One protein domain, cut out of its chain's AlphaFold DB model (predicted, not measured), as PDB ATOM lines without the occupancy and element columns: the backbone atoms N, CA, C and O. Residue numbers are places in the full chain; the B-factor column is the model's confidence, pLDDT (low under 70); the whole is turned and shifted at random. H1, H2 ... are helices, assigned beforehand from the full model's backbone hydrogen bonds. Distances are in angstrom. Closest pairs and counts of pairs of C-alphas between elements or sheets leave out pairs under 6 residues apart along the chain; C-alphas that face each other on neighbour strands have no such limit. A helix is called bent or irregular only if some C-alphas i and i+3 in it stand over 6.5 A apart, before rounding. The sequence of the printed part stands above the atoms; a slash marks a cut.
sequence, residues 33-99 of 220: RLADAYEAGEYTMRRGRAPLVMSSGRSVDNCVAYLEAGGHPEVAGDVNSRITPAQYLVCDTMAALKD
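This is residues 33 to 99 of the 220 residues of an uncharacterized protein of Ectothiorhodospiraceae bacterium WFHF3C12 (UniProt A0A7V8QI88). Three short helices, H1, H2 and H3, gather by the longer last helix, H4, and two long loops, residues 47 to 62 and 68 to 83, reach out to the other end. The printed 67 residues are all helix in class, with under half in these four named helices and no named strand. The whole is compact, radius of gyration of the C-alphas 11.6 A, yet elongated, 33 by 20 by 16 A.

Start at H1, residues 33 to 39; it only just touches H4, residues 84 to 97, with 3 pairs of C-alphas within 8 A, closest Leu 34 and Val 90, 6.6 A. Next, H2, residues 42 to 46, touches H3, residues 63 to 67, closest C-alphas Met 45 and Cys 63, 4.8 A. H3 touches H4 at C-alphas Cys 63 and Cys 91, their closest, 5.1 A. Every O i to N i+4 pair is within hydrogen-bond range in H1, H2 and H3, and 6 of 10 in H4.

Find C-alpha 33 at (7.291, 21.819, -16.511), where H1 begins. H4 runs 21.4 A to C-alpha 97 at (3.804, 10.129, -24.779); it is irregular, but only just: C-alphas 87 and 90 are 6.6 A apart.

The printed part has no cut; pLDDT is under 70 at residues 73 to 84.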
ATOM      1  N   ARG A  33       8.488  21.147 -15.969       91.12
ATOM      2  CA  ARG A  33       7.291  21.819 -16.511       91.12
ATOM      3  C   ARG A  33       6.441  20.882 -17.361       91.12
ATOM      4  O   ARG A  33       5.220  21.020 -17.391       91.12
ATOM      5  N   LEU A  34       7.079  19.970 -18.091       93.00
ATOM      6  CA  LEU A  34       6.389  18.928 -18.838       93.00
ATOM      7  C   LEU A  34       5.770  17.897 -17.893       93.00
ATOM      8  O   LEU A  34       4.671  17.438 -18.176       93.00
ATOM      9  N   ALA A  35       6.427  17.562 -16.780       93.25
ATOM     10  CA  ALA A  35       5.879  16.647 -15.784       93.25
ATOM     11  C   ALA A  35       4.584  17.220 -15.185       93.25
ATOM     12  O   ALA A  35       3.553  16.553 -15.234       93.25
ATOM     13  N   ASP A  36       4.597  18.490 -14.766       92.81
ATOM     14  CA  ASP A  36       3.400  19.205 -14.299       92.81
ATOM     15  C   ASP A  36       2.290  19.211 -15.363       92.81
ATOM     16  O   ASP A  36       1.109  18.980 -15.086       92.81
ATOM     17  N   ALA A  37       2.668  19.476 -16.616       92.56
ATOM     18  CA  ALA A  37       1.745  19.519 -17.740       92.56
ATOM     19  C   ALA A  37       1.124  18.143 -18.035       92.56
ATOM     20  O   ALA A  37      -0.073  18.059 -18.321       92.56
ATOM     21  N   TYR A  38       1.918  17.077 -17.941       92.56
ATOM     22  CA  TYR A  38       1.493  15.699 -18.151       92.56
ATOM     23  C   TYR A  38       0.560  15.226 -17.032       92.56
ATOM     24  O   TYR A  38      -0.500  14.675 -17.316       92.56
ATOM     25  N   GLU A  39       0.885  15.526 -15.771       93.12
ATOM     26  CA  GLU A  39       0.023  15.234 -14.617       93.12
ATOM     27  C   GLU A  39      -1.330  15.947 -14.698       93.12
ATOM     28  O   GLU A  39      -2.365  15.372 -14.361       93.12
ATOM     29  N   ALA A  40      -1.342  17.187 -15.190       94.19
ATOM     30  CA  ALA A  40      -2.574  17.936 -15.407       94.19
ATOM     31  C   ALA A  40      -3.410  17.410 -16.599       94.19
ATOM     32  O   ALA A  40      -4.590  17.758 -16.715       94.19
ATOM     33  N   GLY A  41      -2.837  16.573 -17.473       92.94
ATOM     34  CA  GLY A  41      -3.540  15.803 -18.504       92.94
ATOM     35  C   GLY A  41      -4.496  16.634 -19.368       92.94
ATOM     36  O   GLY A  41      -4.096  17.590 -20.035       92.94
ATOM     37  N   GLU A  42      -5.789  16.292 -19.335       95.19
ATOM     38  CA  GLU A  42      -6.850  16.984 -20.090       95.19
ATOM     39  C   GLU A  42      -6.884  18.500 -19.849       95.19
ATOM     40  O   GLU A  42      -7.205  19.261 -20.767       95.19
ATOM     41  N   TYR A  43      -6.530  18.963 -18.642       96.69
ATOM     42  CA  TYR A  43      -6.450  20.397 -18.371       96.69
ATOM     43  C   TYR A  43      -5.399  21.059 -19.267       96.69
ATOM     44  O   TYR A  43      -5.702  22.049 -19.930       96.69
ATOM     45  N   THR A  44      -4.196  20.491 -19.365       95.56
ATOM     46  CA  THR A  44      -3.134  20.995 -20.252       95.56
ATOM     47  C   THR A  44      -3.552  20.966 -21.718       95.56
ATOM     48  O   THR A  44      -3.217  21.893 -22.468       95.56
ATOM     49  N   MET A  45      -4.295  19.930 -22.116       96.44
ATOM     50  CA  MET A  45      -4.747  19.756 -23.495       96.44
ATOM     51  C   MET A  45      -5.751  20.833 -23.922       96.44
ATOM     52  O   MET A  45      -5.699  21.310 -25.058       96.44
ATOM     53  N   ARG A  46      -6.643  21.240 -23.009       97.50
ATOM     54  CA  ARG A  46      -7.753  22.172 -23.285       97.50
ATOM     55  C   ARG A  46      -7.499  23.608 -22.845       97.50
ATOM     56  O   ARG A  46      -8.229  24.502 -23.267       97.50
ATOM     57  N   ARG A  47      -6.503  23.854 -21.988       95.75
ATOM     58  CA  ARG A  47      -6.175  25.203 -21.518       95.75
ATOM     59  C   ARG A  47      -5.788  26.095 -22.697       95.75
ATOM     60  O   ARG A  47      -4.956  25.718 -23.520       95.75
ATOM     61  N   GLY A  48      -6.344  27.306 -22.708       94.31
ATOM     62  CA  GLY A  48      -5.996  28.344 -23.675       94.31
ATOM     63  C   GLY A  48      -4.513  28.737 -23.628       94.31
ATOM     64  O   GLY A  48      -3.881  28.785 -22.566       94.31
ATOM     65  N   ARG A  49      -3.973  29.026 -24.808       91.62
ATOM     66  CA  ARG A  49      -2.598  29.428 -25.119       91.62
ATOM     67  C   ARG A  49      -2.636  30.658 -26.022       91.62
ATOM     68  O   ARG A  49      -3.701  31.071 -26.480       91.62
ATOM     69  N   ALA A  50      -1.474  31.258 -26.269       88.81
ATOM     70  CA  ALA A  50      -1.386  32.296 -27.287       88.81
ATOM     71  C   ALA A  50      -1.818  31.703 -28.644       88.81
ATOM     72  O   ALA A  50      -1.323  30.629 -28.995       88.81
ATOM     73  N   PRO A  51      -2.721  32.357 -29.397       88.75
ATOM     74  CA  PRO A  51      -3.181  31.821 -30.669       88.75
ATOM     75  C   PRO A  51      -2.034  31.619 -31.666       88.75
ATOM     76  O   PRO A  51      -1.201  32.507 -31.866       88.75
ATOM     77  N   LEU A  52      -2.010  30.453 -32.309       85.75
ATOM     78  CA  LEU A  52      -1.122  30.114 -33.413       85.75
ATOM     79  C   LEU A  52      -1.902  30.199 -34.726       85.75
ATOM     80  O   LEU A  52      -2.857  29.448 -34.935       85.75
ATOM     81  N   VAL A  53      -1.478  31.099 -35.614       85.25
ATOM     82  CA  VAL A  53      -2.070  31.267 -36.947       85.25
ATOM     83  C   VAL A  53      -1.306  30.422 -37.964       85.25
ATOM     84  O   VAL A  53      -0.102  30.587 -38.175       85.25
ATOM     85  N   MET A  54      -2.026  29.508 -38.598       80.56
ATOM     86  CA  MET A  54      -1.537  28.598 -39.628       80.56
ATOM     87  C   MET A  54      -1.470  29.302 -40.989       80.56
ATOM     88  O   MET A  54      -2.188  30.273 -41.229       80.56
ATOM     89  N   SER A  55      -0.686  28.772 -41.928       78.62
ATOM     90  CA  SER A  55      -0.593  29.261 -43.314       78.62
ATOM     91  C   SER A  55      -1.933  29.225 -44.055       78.62
ATOM     92  O   SER A  55      -2.175  30.041 -44.940       78.62
ATOM     93  N   SER A  56      -2.846  28.339 -43.642       80.19
ATOM     94  CA  SER A  56      -4.233  28.282 -44.119       80.19
ATOM     95  C   SER A  56      -5.123  29.429 -43.617       80.19
ATOM     96  O   SER A  56      -6.274  29.533 -44.034       80.19
ATOM     97  N   GLY A  57      -4.636  30.261 -42.690       81.56
ATOM     98  CA  GLY A  57      -5.410  31.289 -41.987       81.56
ATOM     99  C   GLY A  57      -6.204  30.768 -40.784       81.56
ATOM    100  O   GLY A  57      -6.791  31.564 -40.052       81.56
ATOM    101  N   ARG A  58      -6.220  29.448 -40.536       85.75
ATOM    102  CA  ARG A  58      -6.820  28.865 -39.325       85.75
ATOM    103  C   ARG A  58      -6.021  29.302 -38.094       85.75
ATOM    104  O   ARG A  58      -4.796  29.278 -38.110       85.75
ATOM    105  N   SER A  59      -6.721  29.656 -37.022       89.06
ATOM    106  CA  SER A  59      -6.124  29.946 -35.717       89.06
ATOM    107  C   SER A  59      -6.449  28.821 -34.739       89.06
ATOM    108  O   SER A  59      -7.594  28.371 -34.682       89.06
ATOM    109  N   VAL A  60      -5.462  28.381 -33.964       91.56
ATOM    110  CA  VAL A  60      -5.621  27.395 -32.882       91.56
ATOM    111  C   VAL A  60      -5.061  27.971 -31.588       91.56
ATOM    112  O   VAL A  60      -4.097  28.723 -31.626       91.56
ATOM    113  N   ASP A  61      -5.643  27.640 -30.439       93.69
ATOM    114  CA  ASP A  61      -5.293  28.256 -29.148       93.69
ATOM    115  C   ASP A  61      -5.165  27.237 -28.003       93.69
ATOM    116  O   ASP A  61      -5.021  27.611 -26.847       93.69
ATOM    117  N   ASN A  62      -5.202  25.940 -28.298       95.12
ATOM    118  CA  ASN A  62      -5.027  24.863 -27.326       95.12
ATOM    119  C   ASN A  62      -4.457  23.615 -28.022       95.12
ATOM    120  O   ASN A  62      -4.387  23.571 -29.253       95.12
ATOM    121  N   CYS A  63      -4.028  22.613 -27.250       95.25
ATOM    122  CA  CYS A  63      -3.371  21.434 -27.819       95.25
ATOM    123  C   CYS A  63      -4.326  20.564 -28.636       95.25
ATOM    124  O   CYS A  63      -3.915  20.048 -29.668       95.25
ATOM    125  N   VAL A  64      -5.590  20.428 -28.217       96.25
ATOM    126  CA  VAL A  64      -6.588  19.637 -28.959       96.25
ATOM    127  C   VAL A  64      -6.763  20.199 -30.369       96.25
ATOM    128  O   VAL A  64      -6.526  19.494 -31.344       96.25
ATOM    129  N   ALA A  65      -7.074  21.492 -30.485       94.62
ATOM    130  CA  ALA A  65      -7.274  22.148 -31.774       94.62
ATOM    131  C   ALA A  65      -6.011  22.136 -32.650       94.62
ATOM    132  O   ALA A  65      -6.113  22.067 -33.873       94.62
ATOM    133  N   TYR A  66      -4.830  22.217 -32.032       93.31
ATOM    134  CA  TYR A  66      -3.540  22.154 -32.716       93.31
ATOM    135  C   TYR A  66      -3.240  20.762 -33.292       93.31
ATOM    136  O   TYR A  66      -2.870  20.661 -34.461       93.31
ATOM    137  N   LEU A  67      -3.451  19.696 -32.515       93.31
ATOM    138  CA  LEU A  67      -3.242  18.319 -32.973       93.31
ATOM    139  C   LEU A  67      -4.288  17.913 -34.022       93.31
ATOM    140  O   LEU A  67      -3.938  17.335 -35.043       93.31
ATOM    141  N   GLU A  68      -5.555  18.312 -33.853       92.56
ATOM    142  CA  GLU A  68      -6.609  18.132 -34.871       92.56
ATOM    143  C   GLU A  68      -6.310  18.861 -36.189       92.56
ATOM    144  O   GLU A  68      -6.874  18.540 -37.235       92.56
ATOM    145  N   ALA A  69      -5.456  19.884 -36.148       89.38
ATOM    146  CA  ALA A  69      -5.003  20.603 -37.329       89.38
ATOM    147  C   ALA A  69      -3.751  19.977 -37.979       89.38
ATOM    148  O   ALA A  69      -3.196  20.578 -38.900       89.38
ATOM    149  N   GLY A  70      -3.334  18.789 -37.524       85.06
ATOM    150  CA  GLY A  70      -2.215  18.006 -38.059       85.06
ATOM    151  C   GLY A  70      -0.884  18.207 -37.337       85.06
ATOM    152  O   GLY A  70       0.105  17.597 -37.728       85.06
ATOM    153  N   GLY A  71      -0.837  19.057 -36.304       77.44
ATOM    154  CA  GLY A  71       0.409  19.420 -35.636       77.44
ATOM    155  C   GLY A  71       1.376  20.187 -36.545       77.44
ATOM    156  O   GLY A  71       1.369  20.100 -37.770       77.44
ATOM    157  N   HIS A  72       2.210  21.015 -35.930       70.00
ATOM    158  CA  HIS A  72       3.268  21.771 -36.594       70.00
ATOM    159  C   HIS A  72       2.930  22.454 -37.941       70.00
ATOM    160  O   HIS A  72       3.712  22.340 -38.898       70.00
ATOM    161  N   PRO A  73       1.803  23.170 -38.050       61.94
ATOM    162  CA  PRO A  73       1.443  23.813 -39.300       61.94
ATOM    163  C   PRO A  73       2.491  24.830 -39.723       61.94
ATOM    164  O   PRO A  73       3.093  25.490 -38.875       61.94
ATOM    165  N   GLU A  74       2.691  24.977 -41.035       63.84
ATOM    166  CA  GLU A  74       3.444  26.110 -41.567       63.84
ATOM    167  C   GLU A  74       2.865  27.386 -40.961       63.84
ATOM    168  O   GLU A  74       1.685  27.694 -41.124       63.84
ATOM    169  N   VAL A  75       3.672  28.080 -40.170       61.69
ATOM    170  CA  VAL A  75       3.227  29.254 -39.433       61.69
ATOM    171  C   VAL A  75       3.218  30.435 -40.395       61.69
ATOM    172  O   VAL A  75       4.179  30.633 -41.141       61.69
ATOM    173  N   ALA A  76       2.143  31.226 -40.395       57.28
ATOM    174  CA  ALA A  76       2.093  32.442 -41.200       57.28
ATOM    175  C   ALA A  76       3.261  33.367 -40.800       57.28
ATOM    176  O   ALA A  76       3.469  33.614 -39.615       57.28
ATOM    177  N   GLY A  77       4.038  33.866 -41.767       51.75
ATOM    178  CA  GLY A  77       5.328  34.551 -41.548       51.75
ATOM    179  C   GLY A  77       5.297  35.916 -40.834       51.75
ATOM    180  O   GLY A  77       6.255  36.688 -40.960       51.75
ATOM    181  N   ASP A  78       4.225  36.245 -40.111       55.12
ATOM    182  CA  ASP A  78       4.126  37.475 -39.324       55.12
ATOM    183  C   ASP A  78       5.087  37.489 -38.108       55.12
ATOM    184  O   ASP A  78       5.860  36.560 -37.872       55.12
ATOM    185  N   VAL A  79       5.176  38.625 -37.412       50.47
ATOM    186  CA  VAL A  79       6.151  38.858 -36.326       50.47
ATOM    187  C   VAL A  79       5.623  38.386 -34.961       50.47
ATOM    188  O   VAL A  79       6.418  38.024 -34.094       50.47
ATOM    189  N   ASN A  80       4.299  38.317 -34.779       50.09
ATOM    190  CA  ASN A  80       3.653  37.852 -33.545       50.09
ATOM    191  C   ASN A  80       3.533  36.321 -33.494       50.09
ATOM    192  O   ASN A  80       3.476  35.735 -32.416       50.09
ATOM    193  N   SER A  81       3.579  35.664 -34.647       52.81
ATOM    194  CA  SER A  81       3.528  34.216 -34.816       52.81
ATOM    195  C   SER A  81       4.852  33.495 -34.491       52.81
ATOM    196  O   SER A  81       4.952  32.279 -34.645       52.81
ATOM    197  N   ARG A  82       5.877  34.209 -33.990       55.56
ATOM    198  CA  ARG A  82       7.259  33.699 -33.840       55.56
ATOM    199  C   ARG A  82       7.639  33.171 -32.453       55.56
ATOM    200  O   ARG A  82       8.639  32.475 -32.339       55.56
ATOM    201  N   ILE A  83       6.878  33.493 -31.402       57.59
ATOM    202  CA  ILE A  83       7.103  32.982 -30.026       57.59
ATOM    203  C   ILE A  83       6.163  31.807 -29.722       57.59
ATOM    204  O   ILE A  83       6.501  30.887 -28.978       57.59
ATOM    205  N   THR A  84       4.982  31.823 -30.333       64.94
ATOM    206  CA  THR A  84       3.917  30.846 -30.124       64.94
ATOM    207  C   THR A  84       4.329  29.387 -30.381       64.94
ATOM    208  O   THR A  84       3.960  28.552 -29.558       64.94
ATOM    209  N   PRO A  85       5.125  29.028 -31.412       74.81
ATOM    210  CA  PRO A  85       5.412  27.622 -31.724       74.81
ATOM    211  C   PRO A  85       6.097  26.851 -30.587       74.81
ATOM    212  O   PRO A  85       5.760  25.695 -30.340       74.81
ATOM    213  N   ALA A  86       6.984  27.498 -29.823       82.06
ATOM    214  CA  ALA A  86       7.632  26.878 -28.665       82.06
ATOM    215  C   ALA A  86       6.625  26.467 -27.573       82.06
ATOM    216  O   ALA A  86       6.827  25.476 -26.877       82.06
ATOM    217  N   GLN A  87       5.507  27.194 -27.436       86.88
ATOM    218  CA  GLN A  87       4.462  26.892 -26.451       86.88
ATOM    219  C   GLN A  87       3.645  25.644 -26.797       86.88
ATOM    220  O   GLN A  87       2.928  25.139 -25.928       86.88
ATOM    221  N   TYR A  88       3.728  25.172 -28.043       92.12
ATOM    222  CA  TYR A  88       3.029  23.985 -28.531       92.12
ATOM    223  C   TYR A  88       3.900  22.725 -28.516       92.12
ATOM    224  O   TYR A  88       3.346  21.639 -28.643       92.12
ATOM    225  N   LEU A  89       5.201  22.828 -28.210       93.06
ATOM    226  CA  LEU A  89       6.062  21.655 -28.004       93.06
ATOM    227  C   LEU A  89       5.520  20.711 -26.929       93.06
ATOM    228  O   LEU A  89       5.596  19.499 -27.072       93.06
ATOM    229  N   VAL A  90       4.906  21.257 -25.876       94.44
ATOM    230  CA  VAL A  90       4.229  20.440 -24.859       94.44
ATOM    231  C   VAL A  90       3.069  19.634 -25.448       94.44
ATOM    232  O   VAL A  90       2.845  18.512 -25.020       94.44
ATOM    233  N   CYS A  91       2.355  20.166 -26.445       95.00
ATOM    234  CA  CYS A  91       1.270  19.454 -27.113       95.00
ATOM    235  C   CYS A  91       1.813  18.281 -27.935       95.00
ATOM    236  O   CYS A  91       1.278  17.181 -27.835       95.00
ATOM    237  N   ASP A  92       2.898  18.502 -28.684       94.50
ATOM    238  CA  ASP A  92       3.581  17.447 -29.439       94.50
ATOM    239  C   ASP A  92       4.114  16.361 -28.500       94.50
ATOM    240  O   ASP A  92       3.934  15.172 -28.740       94.50
ATOM    241  N   THR A  93       4.729  16.760 -27.383       95.25
ATOM    242  CA  THR A  93       5.285  15.807 -26.421       95.25
ATOM    243  C   THR A  93       4.196  15.013 -25.710       95.25
ATOM    244  O   THR A  93       4.340  13.807 -25.550       95.25
ATOM    245  N   MET A  94       3.082  15.644 -25.331       94.06
ATOM    246  CA  MET A  94       1.937  14.920 -24.769       94.06
ATOM    247  C   MET A  94       1.326  13.938 -25.771       94.06
ATOM    248  O   MET A  94       0.935  12.845 -25.372       94.06
ATOM    249  N   ALA A  95       1.258  14.306 -27.054       94.25
ATOM    250  CA  ALA A  95       0.786  13.409 -28.103       94.25
ATOM    251  C   ALA A  95       1.726  12.206 -28.279       94.25
ATOM    252  O   ALA A  95       1.253  11.074 -28.289       94.25
ATOM    253  N   ALA A  96       3.042  12.435 -28.317       93.50
ATOM    254  CA  ALA A  96       4.040  11.372 -28.424       93.50
ATOM    255  C   ALA A  96       4.020  10.414 -27.219       93.50
ATOM    256  O   ALA A  96       4.159   9.207 -27.384       93.50
ATOM    257  N   LEU A  97       3.815  10.937 -26.005       92.69
ATOM    258  CA  LEU A  97       3.804  10.129 -24.779       92.69
ATOM    259  C   LEU A  97       2.502   9.358 -24.551       92.69
ATOM    260  O   LEU A  97       2.482   8.455 -23.720       92.69
ATOM    261  N   LYS A  98       1.417   9.700 -25.255       90.12
ATOM    262  CA  LYS A  98       0.090   9.113 -25.027       90.12
ATOM    263  C   LYS A  98       0.084   7.587 -25.158       90.12
ATOM    264  O   LYS A  98      -0.562   6.921 -24.353       90.12
ATOM    265  N   ASP A  99       0.795   7.068 -26.154       84.12
ATOM    266  CA  ASP A  99       0.850   5.636 -26.469       84.12
ATOM    267  C   ASP A  99       2.202   5.003 -26.080       84.12
ATOM    268  O   ASP A  99       2.446   3.825 -26.340       84.12
TER     269      ASP A  99